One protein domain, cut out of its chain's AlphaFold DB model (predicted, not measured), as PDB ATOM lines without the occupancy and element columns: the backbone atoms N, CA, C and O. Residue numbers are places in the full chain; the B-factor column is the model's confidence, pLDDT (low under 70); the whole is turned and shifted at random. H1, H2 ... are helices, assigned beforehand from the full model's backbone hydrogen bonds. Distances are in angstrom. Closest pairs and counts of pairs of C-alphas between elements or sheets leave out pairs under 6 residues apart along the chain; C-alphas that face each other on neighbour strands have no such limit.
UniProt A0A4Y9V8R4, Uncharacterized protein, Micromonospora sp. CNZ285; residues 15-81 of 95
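AT A GLANCE: This is residues 15 to 81 of the 95 residues of an uncharacterized protein of Micromonospora sp. CNZ285 (UniProt A0A4Y9V8R4). A long helical hairpin, H2 and H3 side by side, makes a rod, and the short helix H1 packs along H2 near its first half. Residues 50 to 55, by the turn of the hairpin, stick out at one end. The printed part has 67 residues with three named helices, H1, H2 and H3 in chain order, and no named strand: all helix. It is only just compact, close to loose, with a radius of gyration of the C-alphas of 12.8 A and spans of 42 by 18 by 14 A.

IN THESE COORDINATES: H1, residues 17 to 23, begins at C-alpha 17 (-28.734, 24.997, -13.981). H2, residues 29 to 51, is 33.0 A long. H3, residues 59 to 80, is 31.2 A long and ends at C-alpha 80 (-24.619, 27.056, -35.450).

HOW THE PARTS SIT: H1 and H2 form a hairpin and touch, closest at the C-alphas of Ala 23 and Gly 35, 4.5 A apart, opposite ways at a shallow tilt of 11 degrees. H2 and H3 form another, closest at the C-alphas of Leu 38 and Ala 68, 4.9 A, opposite ways at a shallow tilt of 22 degrees. H1 and H3 are near each other. In H1, H2 and H3 every O i to N i+4 pair is within hydrogen-bond range.

THE WHOLE: The C-alphas farthest apart, of Asn 55 and Gly 81, are 42.0 A apart. The printed part has no cut; the link H1 to H2 is tight, H2 to H3 short. Residues 15 to 17 are under pLDDT 70.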
ATOM      1  N   SER A  15     -28.986  31.317 -12.304       60.47
ATOM      2  CA  SER A  15     -28.953  29.856 -12.374       60.47
ATOM      3  C   SER A  15     -28.532  29.310 -13.748       60.47
ATOM      4  O   SER A  15     -29.345  29.130 -14.646       60.47
ATOM      5  N   ASN A  16     -27.261  28.936 -13.913       65.75
ATOM      6  CA  ASN A  16     -26.810  28.150 -15.074       65.75
ATOM      7  C   ASN A  16     -27.455  26.756 -15.155       65.75
ATOM      8  O   ASN A  16     -27.357  26.082 -16.181       65.75
ATOM      9  N   SER A  17     -28.145  26.326 -14.100       68.69
ATOM     10  CA  SER A  17     -28.734  24.997 -13.981       68.69
ATOM     11  C   SER A  17     -29.729  24.666 -15.105       68.69
ATOM     12  O   SER A  17     -29.574  23.608 -15.713       68.69
ATOM     13  N   PRO A  18     -30.708  25.514 -15.488       77.00
ATOM     14  CA  PRO A  18     -31.618  25.205 -16.592       77.00
ATOM     15  C   PRO A  18     -30.916  25.168 -17.955       77.00
ATOM     16  O   PRO A  18     -31.284  24.356 -18.803       77.00
ATOM     17  N   ILE A  19     -29.901  26.014 -18.174       80.44
ATOM     18  CA  ILE A  19     -29.107  26.029 -19.413       80.44
ATOM     19  C   ILE A  19     -28.310  24.728 -19.523       80.44
ATOM     20  O   ILE A  19     -28.409  24.032 -20.532       80.44
ATOM     21  N   ALA A  20     -27.603  24.356 -18.455       81.56
ATOM     22  CA  ALA A  20     -26.851  23.114 -18.379       81.56
ATOM     23  C   ALA A  20     -27.756  21.894 -18.600       81.56
ATOM     24  O   ALA A  20     -27.460  21.035 -19.424       81.56
ATOM     25  N   MET A  21     -28.920  21.845 -17.943       81.56
ATOM     26  CA  MET A  21     -29.870  20.737 -18.086       81.56
ATOM     27  C   MET A  21     -30.448  20.602 -19.498       81.56
ATOM     28  O   MET A  21     -30.724  19.483 -19.931       81.56
ATOM     29  N   ARG A  22     -30.633  21.711 -20.226       82.56
ATOM     30  CA  ARG A  22     -31.025  21.675 -21.644       82.56
ATOM     31  C   ARG A  22     -29.865  21.215 -22.524       82.56
ATOM     32  O   ARG A  22     -30.064  20.328 -23.347       82.56
ATOM     33  N   ALA A  23     -28.664  21.751 -22.311       82.62
ATOM     34  CA  ALA A  23     -27.469  21.388 -23.072       82.62
ATOM     35  C   ALA A  23     -27.116  19.896 -22.933       82.62
ATOM     36  O   ALA A  23     -26.835  19.242 -23.928       82.62
ATOM     37  N   ARG A  24     -27.262  19.306 -21.739       84.25
ATOM     38  CA  ARG A  24     -27.080  17.858 -21.490       84.25
ATOM     39  C   ARG A  24     -28.025  16.948 -22.281       84.25
ATOM     40  O   ARG A  24     -27.781  15.750 -22.390       84.25
ATOM     41  N   LYS A  25     -29.127  17.493 -22.794       83.69
ATOM     42  CA  LYS A  25     -30.094  16.776 -23.636       83.69
ATOM     43  C   LYS A  25     -29.899  17.064 -25.126       83.69
ATOM     44  O   LYS A  25     -30.711  16.613 -25.929       83.69
ATOM     45  N   ALA A  26     -28.867  17.823 -25.500       84.56
ATOM     46  CA  ALA A  26     -28.573  18.108 -26.894       84.56
ATOM     47  C   ALA A  26     -28.215  16.823 -27.652       84.56
ATOM     48  O   ALA A  26     -27.569  15.921 -27.116       84.56
ATOM     49  N   ALA A  27     -28.640  16.762 -28.916       86.31
ATOM     50  CA  ALA A  27     -28.275  15.681 -29.826       86.31
ATOM     51  C   ALA A  27     -26.800  15.766 -30.251       86.31
ATOM     52  O   ALA A  27     -26.181  14.737 -30.515       86.31
ATOM     53  N   ASP A  28     -26.243  16.981 -30.292       88.06
ATOM     54  CA  ASP A  28     -24.830  17.192 -30.575       88.06
ATOM     55  C   ASP A  28     -23.961  16.755 -29.376       88.06
ATOM     56  O   ASP A  28     -24.148  17.272 -28.266       88.06
ATOM     57  N   PRO A  29     -23.000  15.831 -29.570       87.75
ATOM     58  CA  PRO A  29     -22.139  15.355 -28.491       87.75
ATOM     59  C   PRO A  29     -21.282  16.459 -27.862       87.75
ATOM     60  O   PRO A  29     -21.079  16.447 -26.649       87.75
ATOM     61  N   GLY A  30     -20.814  17.434 -28.648       87.12
ATOM     62  CA  GLY A  30     -19.974  18.526 -28.156       87.12
ATOM     63  C   GLY A  30     -20.736  19.476 -27.232       87.12
ATOM     64  O   GLY A  30     -20.250  19.822 -26.154       87.12
ATOM     65  N   VAL A  31     -21.958  19.848 -27.615       87.69
ATOM     66  CA  VAL A  31     -22.872  20.649 -26.787       87.69
ATOM     67  C   VAL A  31     -23.292  19.876 -25.536       87.69
ATOM     68  O   VAL A  31     -23.351  20.456 -24.449       87.69
ATOM     69  N   ARG A  32     -23.534  18.566 -25.656       89.44
ATOM     70  CA  ARG A  32     -23.884  17.708 -24.519       89.44
ATOM     71  C   ARG A  32     -22.770  17.642 -23.476       89.44
ATOM     72  O   ARG A  32     -23.038  17.867 -22.296       89.44
ATOM     73  N   ASP A  33     -21.538  17.390 -23.904       91.25
ATOM     74  CA  ASP A  33     -20.382  17.280 -23.012       91.25
ATOM     75  C   ASP A  33     -20.059  18.623 -22.343       91.25
ATOM     76  O   ASP A  33     -19.764  18.681 -21.146       91.25
ATOM     77  N   ALA A  34     -20.173  19.729 -23.084       88.25
ATOM     78  CA  ALA A  34     -20.046  21.069 -22.516       88.25
ATOM     79  C   ALA A  34     -21.174  21.379 -21.513       88.25
ATOM     80  O   ALA A  34     -20.926  21.970 -20.459       88.25
ATOM     81  N   GLY A  35     -22.398  20.924 -21.794       88.25
ATOM     82  CA  GLY A  35     -23.534  21.009 -20.880       88.25
ATOM     83  C   GLY A  35     -23.318  20.245 -19.572       88.25
ATOM     84  O   GLY A  35     -23.685  20.743 -18.509       88.25
ATOM     85  N   GLU A  36     -22.692  19.066 -19.622       91.88
ATOM     86  CA  GLU A  36     -22.339  18.291 -18.426       91.88
ATOM     87  C   GLU A  36     -21.319  19.042 -17.559       91.88
ATOM     88  O   GLU A  36     -21.520  19.183 -16.353       91.88
ATOM     89  N   ARG A  37     -20.273  19.616 -18.169       90.31
ATOM     90  CA  ARG A  37     -19.269  20.425 -17.451       90.31
ATOM     91  C   ARG A  37     -19.896  21.635 -16.762       90.31
ATOM     92  O   ARG A  37     -19.574  21.922 -15.610       90.31
ATOM     93  N   LEU A  38     -20.831  22.308 -17.436       88.50
ATOM     94  CA  LEU A  38     -21.569  23.422 -16.844       88.50
ATOM     95  C   LEU A  38     -22.464  22.969 -15.684       88.50
ATOM     96  O   LEU A  38     -22.572  23.682 -14.689       88.50
ATOM     97  N   ALA A  39     -23.075  21.783 -15.770       87.88
ATOM     98  CA  ALA A  39     -23.892  21.241 -14.684       87.88
ATOM     99  C   ALA A  39     -23.062  20.904 -13.439       87.88
ATOM    100  O   ALA A  39     -23.523  21.156 -12.326       87.88
ATOM    101  N   VAL A  40     -21.845  20.381 -13.614       89.81
ATOM    102  CA  VAL A  40     -20.917  20.121 -12.502       89.81
ATOM    103  C   VAL A  40     -20.539  21.427 -11.802       89.81
ATOM    104  O   VAL A  40     -20.725  21.536 -10.593       89.81
ATOM    105  N   ALA A  41     -20.113  22.448 -12.552       87.12
ATOM    106  CA  ALA A  41     -19.758  23.747 -11.975       87.12
ATOM    107  C   ALA A  41     -20.956  24.437 -11.291       87.12
ATOM    108  O   ALA A  41     -20.822  24.998 -10.204       87.12
ATOM    109  N   ALA A  42     -22.151  24.349 -11.886       85.06
ATOM    110  CA  ALA A  42     -23.375  24.883 -11.291       85.06
ATOM    111  C   ALA A  42     -23.749  24.162  -9.985       85.06
ATOM    112  O   ALA A  42     -24.207  24.804  -9.040       85.06
ATOM    113  N   LYS A  43     -23.532  22.843  -9.910       85.69
ATOM    114  CA  LYS A  43     -23.724  22.075  -8.677       85.69
ATOM    115  C   LYS A  43     -22.725  22.493  -7.599       85.69
ATOM    116  O   LYS A  43     -23.152  22.741  -6.481       85.69
ATOM    117  N   GLU A  44     -21.439  22.621  -7.927       85.12
ATOM    118  CA  GLU A  44     -20.415  23.084  -6.975       85.12
ATOM    119  C   GLU A  44     -20.759  24.467  -6.396       85.12
ATOM    120  O   GLU A  44     -20.657  24.678  -5.188       85.12
ATOM    121  N   SER A  45     -21.234  25.383  -7.247       82.12
ATOM    122  CA  SER A  45     -21.702  26.712  -6.836       82.12
ATOM    123  C   SER A  45     -22.934  26.634  -5.926       82.12
ATOM    124  O   SER A  45     -22.973  27.269  -4.870       82.12
ATOM    125  N   GLY A  46     -23.913  25.792  -6.274       80.56
ATOM    126  CA  GLY A  46     -25.091  25.541  -5.441       80.56
ATOM    127  C   GLY A  46     -24.746  24.923  -4.083       80.56
ATOM    128  O   GLY A  46     -25.278  25.354  -3.064       80.56
ATOM    129  N   ASP A  47     -23.816  23.969  -4.047       84.38
ATOM    130  CA  ASP A  47     -23.354  23.326  -2.815       84.38
ATOM    131  C   ASP A  47     -22.629  24.334  -1.901       84.38
ATOM    132  O   ASP A  47     -22.821  24.303  -0.684       84.38
ATOM    133  N   MET A  48     -21.845  25.267  -2.460       80.31
ATOM    134  CA  MET A  48     -21.255  26.378  -1.697       80.31
ATOM    135  C   MET A  48     -22.319  27.326  -1.138       80.31
ATOM    136  O   MET A  48     -22.254  27.687   0.038       80.31
ATOM    137  N   PHE A  49     -23.323  27.682  -1.941       77.94
ATOM    138  CA  PHE A  49     -24.431  28.525  -1.492       77.94
ATOM    139  C   PHE A  49     -25.222  27.871  -0.348       77.94
ATOM    140  O   PHE A  49     -25.535  28.530   0.639       77.94
ATOM    141  N   ILE A  50     -25.496  26.564  -0.440       77.12
ATOM    142  CA  ILE A  50     -26.190  25.800   0.610       77.12
ATOM    143  C   ILE A  50     -25.352  25.726   1.890       77.12
ATOM    144  O   ILE A  50     -25.902  25.850   2.984       77.12
ATOM    145  N   ARG A  51     -24.031  25.525   1.773       81.44
ATOM    146  CA  ARG A  51     -23.121  25.522   2.931       81.44
ATOM    147  C   ARG A  51     -23.109  26.865   3.659       81.44
ATOM    148  O   ARG A  51     -22.915  26.861   4.870       81.44
ATOM    149  N   ASN A  52     -23.354  27.967   2.940       74.00
ATOM    150  CA  ASN A  52     -23.525  29.317   3.484       74.00
ATOM    151  C   ASN A  52     -22.398  29.724   4.456       74.00
ATOM    152  O   ASN A  52     -22.643  30.323   5.503       74.00
ATOM    153  N   ASP A  53     -21.162  29.349   4.121       79.38
ATOM    154  CA  ASP A  53     -19.975  29.725   4.884       79.38
ATOM    155  C   ASP A  53     -19.512  31.119   4.429       79.38
ATOM    156  O   ASP A  53     -19.083  31.268   3.280       79.38
ATOM    157  N   PRO A  54     -19.578  32.149   5.294       75.44
ATOM    158  CA  PRO A  54     -19.186  33.511   4.936       75.44
ATOM    159  C   PRO A  54     -17.684  33.667   4.662       75.44
ATOM    160  O   PRO A  54     -17.279  34.701   4.134       75.44
ATOM    161  N   ASN A  55     -16.859  32.672   5.009       84.44
ATOM    162  CA  ASN A  55     -15.420  32.671   4.747       84.44
ATOM    163  C   ASN A  55     -15.030  31.811   3.535       84.44
ATOM    164  O   ASN A  55     -13.843  31.719   3.214       84.44
ATOM    165  N   ALA A  56     -15.990  31.155   2.877       81.00
ATOM    166  CA  ALA A  56     -15.698  30.350   1.702       81.00
ATOM    167  C   ALA A  56     -15.311  31.245   0.519       81.00
ATOM    168  O   ALA A  56     -16.069  32.122   0.105       81.00
ATOM    169  N   ASP A  57     -14.139  30.987  -0.062       82.25
ATOM    170  CA  ASP A  57     -13.728  31.614  -1.314       82.25
ATOM    171  C   ASP A  57     -14.494  30.988  -2.488       82.25
ATOM    172  O   ASP A  57     -14.255  29.837  -2.869       82.25
ATOM    173  N   THR A  58     -15.434  31.745  -3.060       81.19
ATOM    174  CA  THR A  58     -16.226  31.321  -4.224       81.19
ATOM    175  C   THR A  58     -15.508  31.559  -5.549       81.19
ATOM    176  O   THR A  58     -15.902  30.979  -6.561       81.19
ATOM    177  N   GLY A  59     -14.423  32.343  -5.559       83.94
ATOM    178  CA  GLY A  59     -13.700  32.747  -6.766       83.94
ATOM    179  C   GLY A  59     -13.284  31.578  -7.668       83.94
ATOM    180  O   GLY A  59     -13.529  31.636  -8.877       83.94
ATOM    181  N   PRO A  60     -12.722  30.475  -7.133       86.56
ATOM    182  CA  PRO A  60     -12.381  29.300  -7.934       86.56
ATOM    183  C   PRO A  60     -13.591  28.622  -8.590       86.56
ATOM    184  O   PRO A  60     -13.487  28.140  -9.719       86.56
ATOM    185  N   VAL A  61     -14.733  28.573  -7.901       85.44
ATOM    186  CA  VAL A  61     -15.964  27.963  -8.428       85.44
ATOM    187  C   VAL A  61     -16.586  28.862  -9.495       85.44
ATOM    188  O   VAL A  61     -16.967  28.376 -10.560       85.44
ATOM    189  N   ASP A  62     -16.587  30.174  -9.269       81.50
ATOM    190  CA  ASP A  62     -17.050  31.160 -10.245       81.50
ATOM    191  C   ASP A  62     -16.184  31.143 -11.515       81.50
ATOM    192  O   ASP A  62     -16.709  31.186 -12.631       81.50
ATOM    193  N   ALA A  63     -14.863  30.980 -11.374       86.00
ATOM    194  CA  ALA A  63     -13.947  30.839 -12.504       86.00
ATOM    195  C   ALA A  63     -14.246  29.585 -13.345       86.00
ATOM    196  O   ALA A  63     -14.340  29.680 -14.572       86.00
ATOM    197  N   ARG A  64     -14.464  28.425 -12.704       84.69
ATOM    198  CA  ARG A  64     -14.860  27.185 -13.401       84.69
ATOM    199  C   ARG A  64     -16.215  27.322 -14.083       84.69
ATOM    200  O   ARG A  64     -16.401  26.823 -15.190       84.69
ATOM    201  N   MET A  65     -17.161  28.004 -13.440       85.06
ATOM    202  CA  MET A  65     -18.473  28.261 -14.020       85.06
ATOM    203  C   MET A  65     -18.355  29.132 -15.275       85.06
ATOM    204  O   MET A  65     -18.905  28.766 -16.315       85.06
ATOM    205  N   ALA A  66     -17.574  30.213 -15.222       85.62
ATOM    206  CA  ALA A  66     -17.315  31.072 -16.376       85.62
ATOM    207  C   ALA A  66     -16.608  30.321 -17.519       85.62
ATOM    208  O   ALA A  66     -16.949  30.500 -18.690       85.62
ATOM    209  N   GLU A  67     -15.646  29.453 -17.201       87.94
ATOM    210  CA  GLU A  67     -14.969  28.606 -18.186       87.94
ATOM    211  C   GLU A  67     -15.940  27.620 -18.850       87.94
ATOM    212  O   GLU A  67     -15.993  27.535 -20.078       87.94
ATOM    213  N   ALA A  68     -16.760  26.922 -18.062       88.56
ATOM    214  CA  ALA A  68     -17.739  25.972 -18.580       88.56
ATOM    215  C   ALA A  68     -18.803  26.654 -19.455       88.56
ATOM    216  O   ALA A  68     -19.179  26.124 -20.503       88.56
ATOM    217  N   GLN A  69     -19.248  27.857 -19.075       86.31
ATOM    218  CA  GLN A  69     -20.153  28.669 -19.892       86.31
ATOM    219  C   GLN A  69     -19.515  29.059 -21.228       86.31
ATOM    220  O   GLN A  69     -20.141  28.897 -22.276       86.31
ATOM    221  N   ARG A  70     -18.266  29.543 -21.209       87.50
ATOM    222  CA  ARG A  70     -17.526  29.886 -22.433       87.50
ATOM    223  C   ARG A  70     -17.354  28.667 -23.329       87.50
ATOM    224  O   ARG A  70     -17.617  28.766 -24.521       87.50
ATOM    225  N   GLY A  71     -17.002  27.515 -22.760       88.31
ATOM    226  CA  GLY A  71     -16.887  26.258 -23.498       88.31
ATOM    227  C   GLY A  71     -18.198  25.851 -24.178       88.31
ATOM    228  O   GLY A  71     -18.188  25.482 -25.351       88.31
ATOM    229  N   LEU A  72     -19.331  25.979 -23.481       87.88
ATOM    230  CA  LEU A  72     -20.649  25.718 -24.062       87.88
ATOM    231  C   LEU A  72     -20.973  26.691 -25.203       87.88
ATOM    232  O   LEU A  72     -21.405  26.254 -26.268       87.88
ATOM    233  N   LEU A  73     -20.721  27.989 -25.016       88.50
ATOM    234  CA  LEU A  73     -20.909  28.992 -26.067       88.50
ATOM    235  C   LEU A  73     -20.038  28.701 -27.291       88.50
ATOM    236  O   LEU A  73     -20.536  28.773 -28.410       88.50
ATOM    237  N   THR A  74     -18.775  28.319 -27.099       88.25
ATOM    238  CA  THR A  74     -17.878  27.920 -28.190       88.25
ATOM    239  C   THR A  74     -18.442  26.736 -28.967       88.25
ATOM    240  O   THR A  74     -18.506  26.809 -30.189       88.25
ATOM    241  N   LYS A  75     -18.924  25.682 -28.294       87.88
ATOM    242  CA  LYS A  75     -19.525  24.521 -28.974       87.88
ATOM    243  C   LYS A  75     -20.804  24.859 -29.725       87.88
ATOM    244  O   LYS A  75     -20.980  24.415 -30.855       87.88
ATOM    245  N   CYS A  76     -21.655  25.709 -29.161       86.00
ATOM    246  CA  CYS A  76     -22.820  26.204 -29.884       86.00
ATOM    247  C   CYS A  76     -22.422  27.055 -31.105       86.00
ATOM    248  O   CYS A  76     -23.055  26.939 -32.148       86.00
ATOM    249  N   THR A  77     -21.368  27.870 -31.012       85.94
ATOM    250  CA  THR A  77     -20.858  28.671 -32.140       85.94
ATOM    251  C   THR A  77     -20.215  27.805 -33.225       85.94
ATOM    252  O   THR A  77     -20.406  28.074 -34.406       85.94
ATOM    253  N   GLU A  78     -19.491  26.746 -32.856       88.19
ATOM    254  CA  GLU A  78     -18.972  25.753 -33.810       88.19
ATOM    255  C   GLU A  78     -20.113  25.051 -34.567       88.19
ATOM    256  O   GLU A  78     -19.982  24.787 -35.760       88.19
ATOM    257  N   LEU A  79     -21.237  24.783 -33.891       85.75
ATOM    258  CA  LEU A  79     -22.383  24.074 -34.463       85.75
ATOM    259  C   LEU A  79     -23.296  24.967 -35.319       85.75
ATOM    260  O   LEU A  79     -23.734  24.558 -36.392       85.75
ATOM    261  N   PHE A  80     -23.622  26.167 -34.838       85.00
ATOM    262  CA  PHE A  80     -24.619  27.056 -35.450       85.00
ATOM    263  C   PHE A  80     -24.012  28.250 -36.196       85.00
ATOM    264  O   PHE A  80     -24.750  29.025 -36.807       85.00
ATOM    265  N   GLY A  81     -22.689  28.416 -36.157       83.75
ATOM    266  CA  GLY A  81     -22.002  29.598 -36.667       83.75
ATOM    267  C   GLY A  81     -21.984  30.768 -35.669       83.75
ATOM    268  O   GLY A  81     -22.457  30.641 -34.531       83.75
TER     269      GLY A  81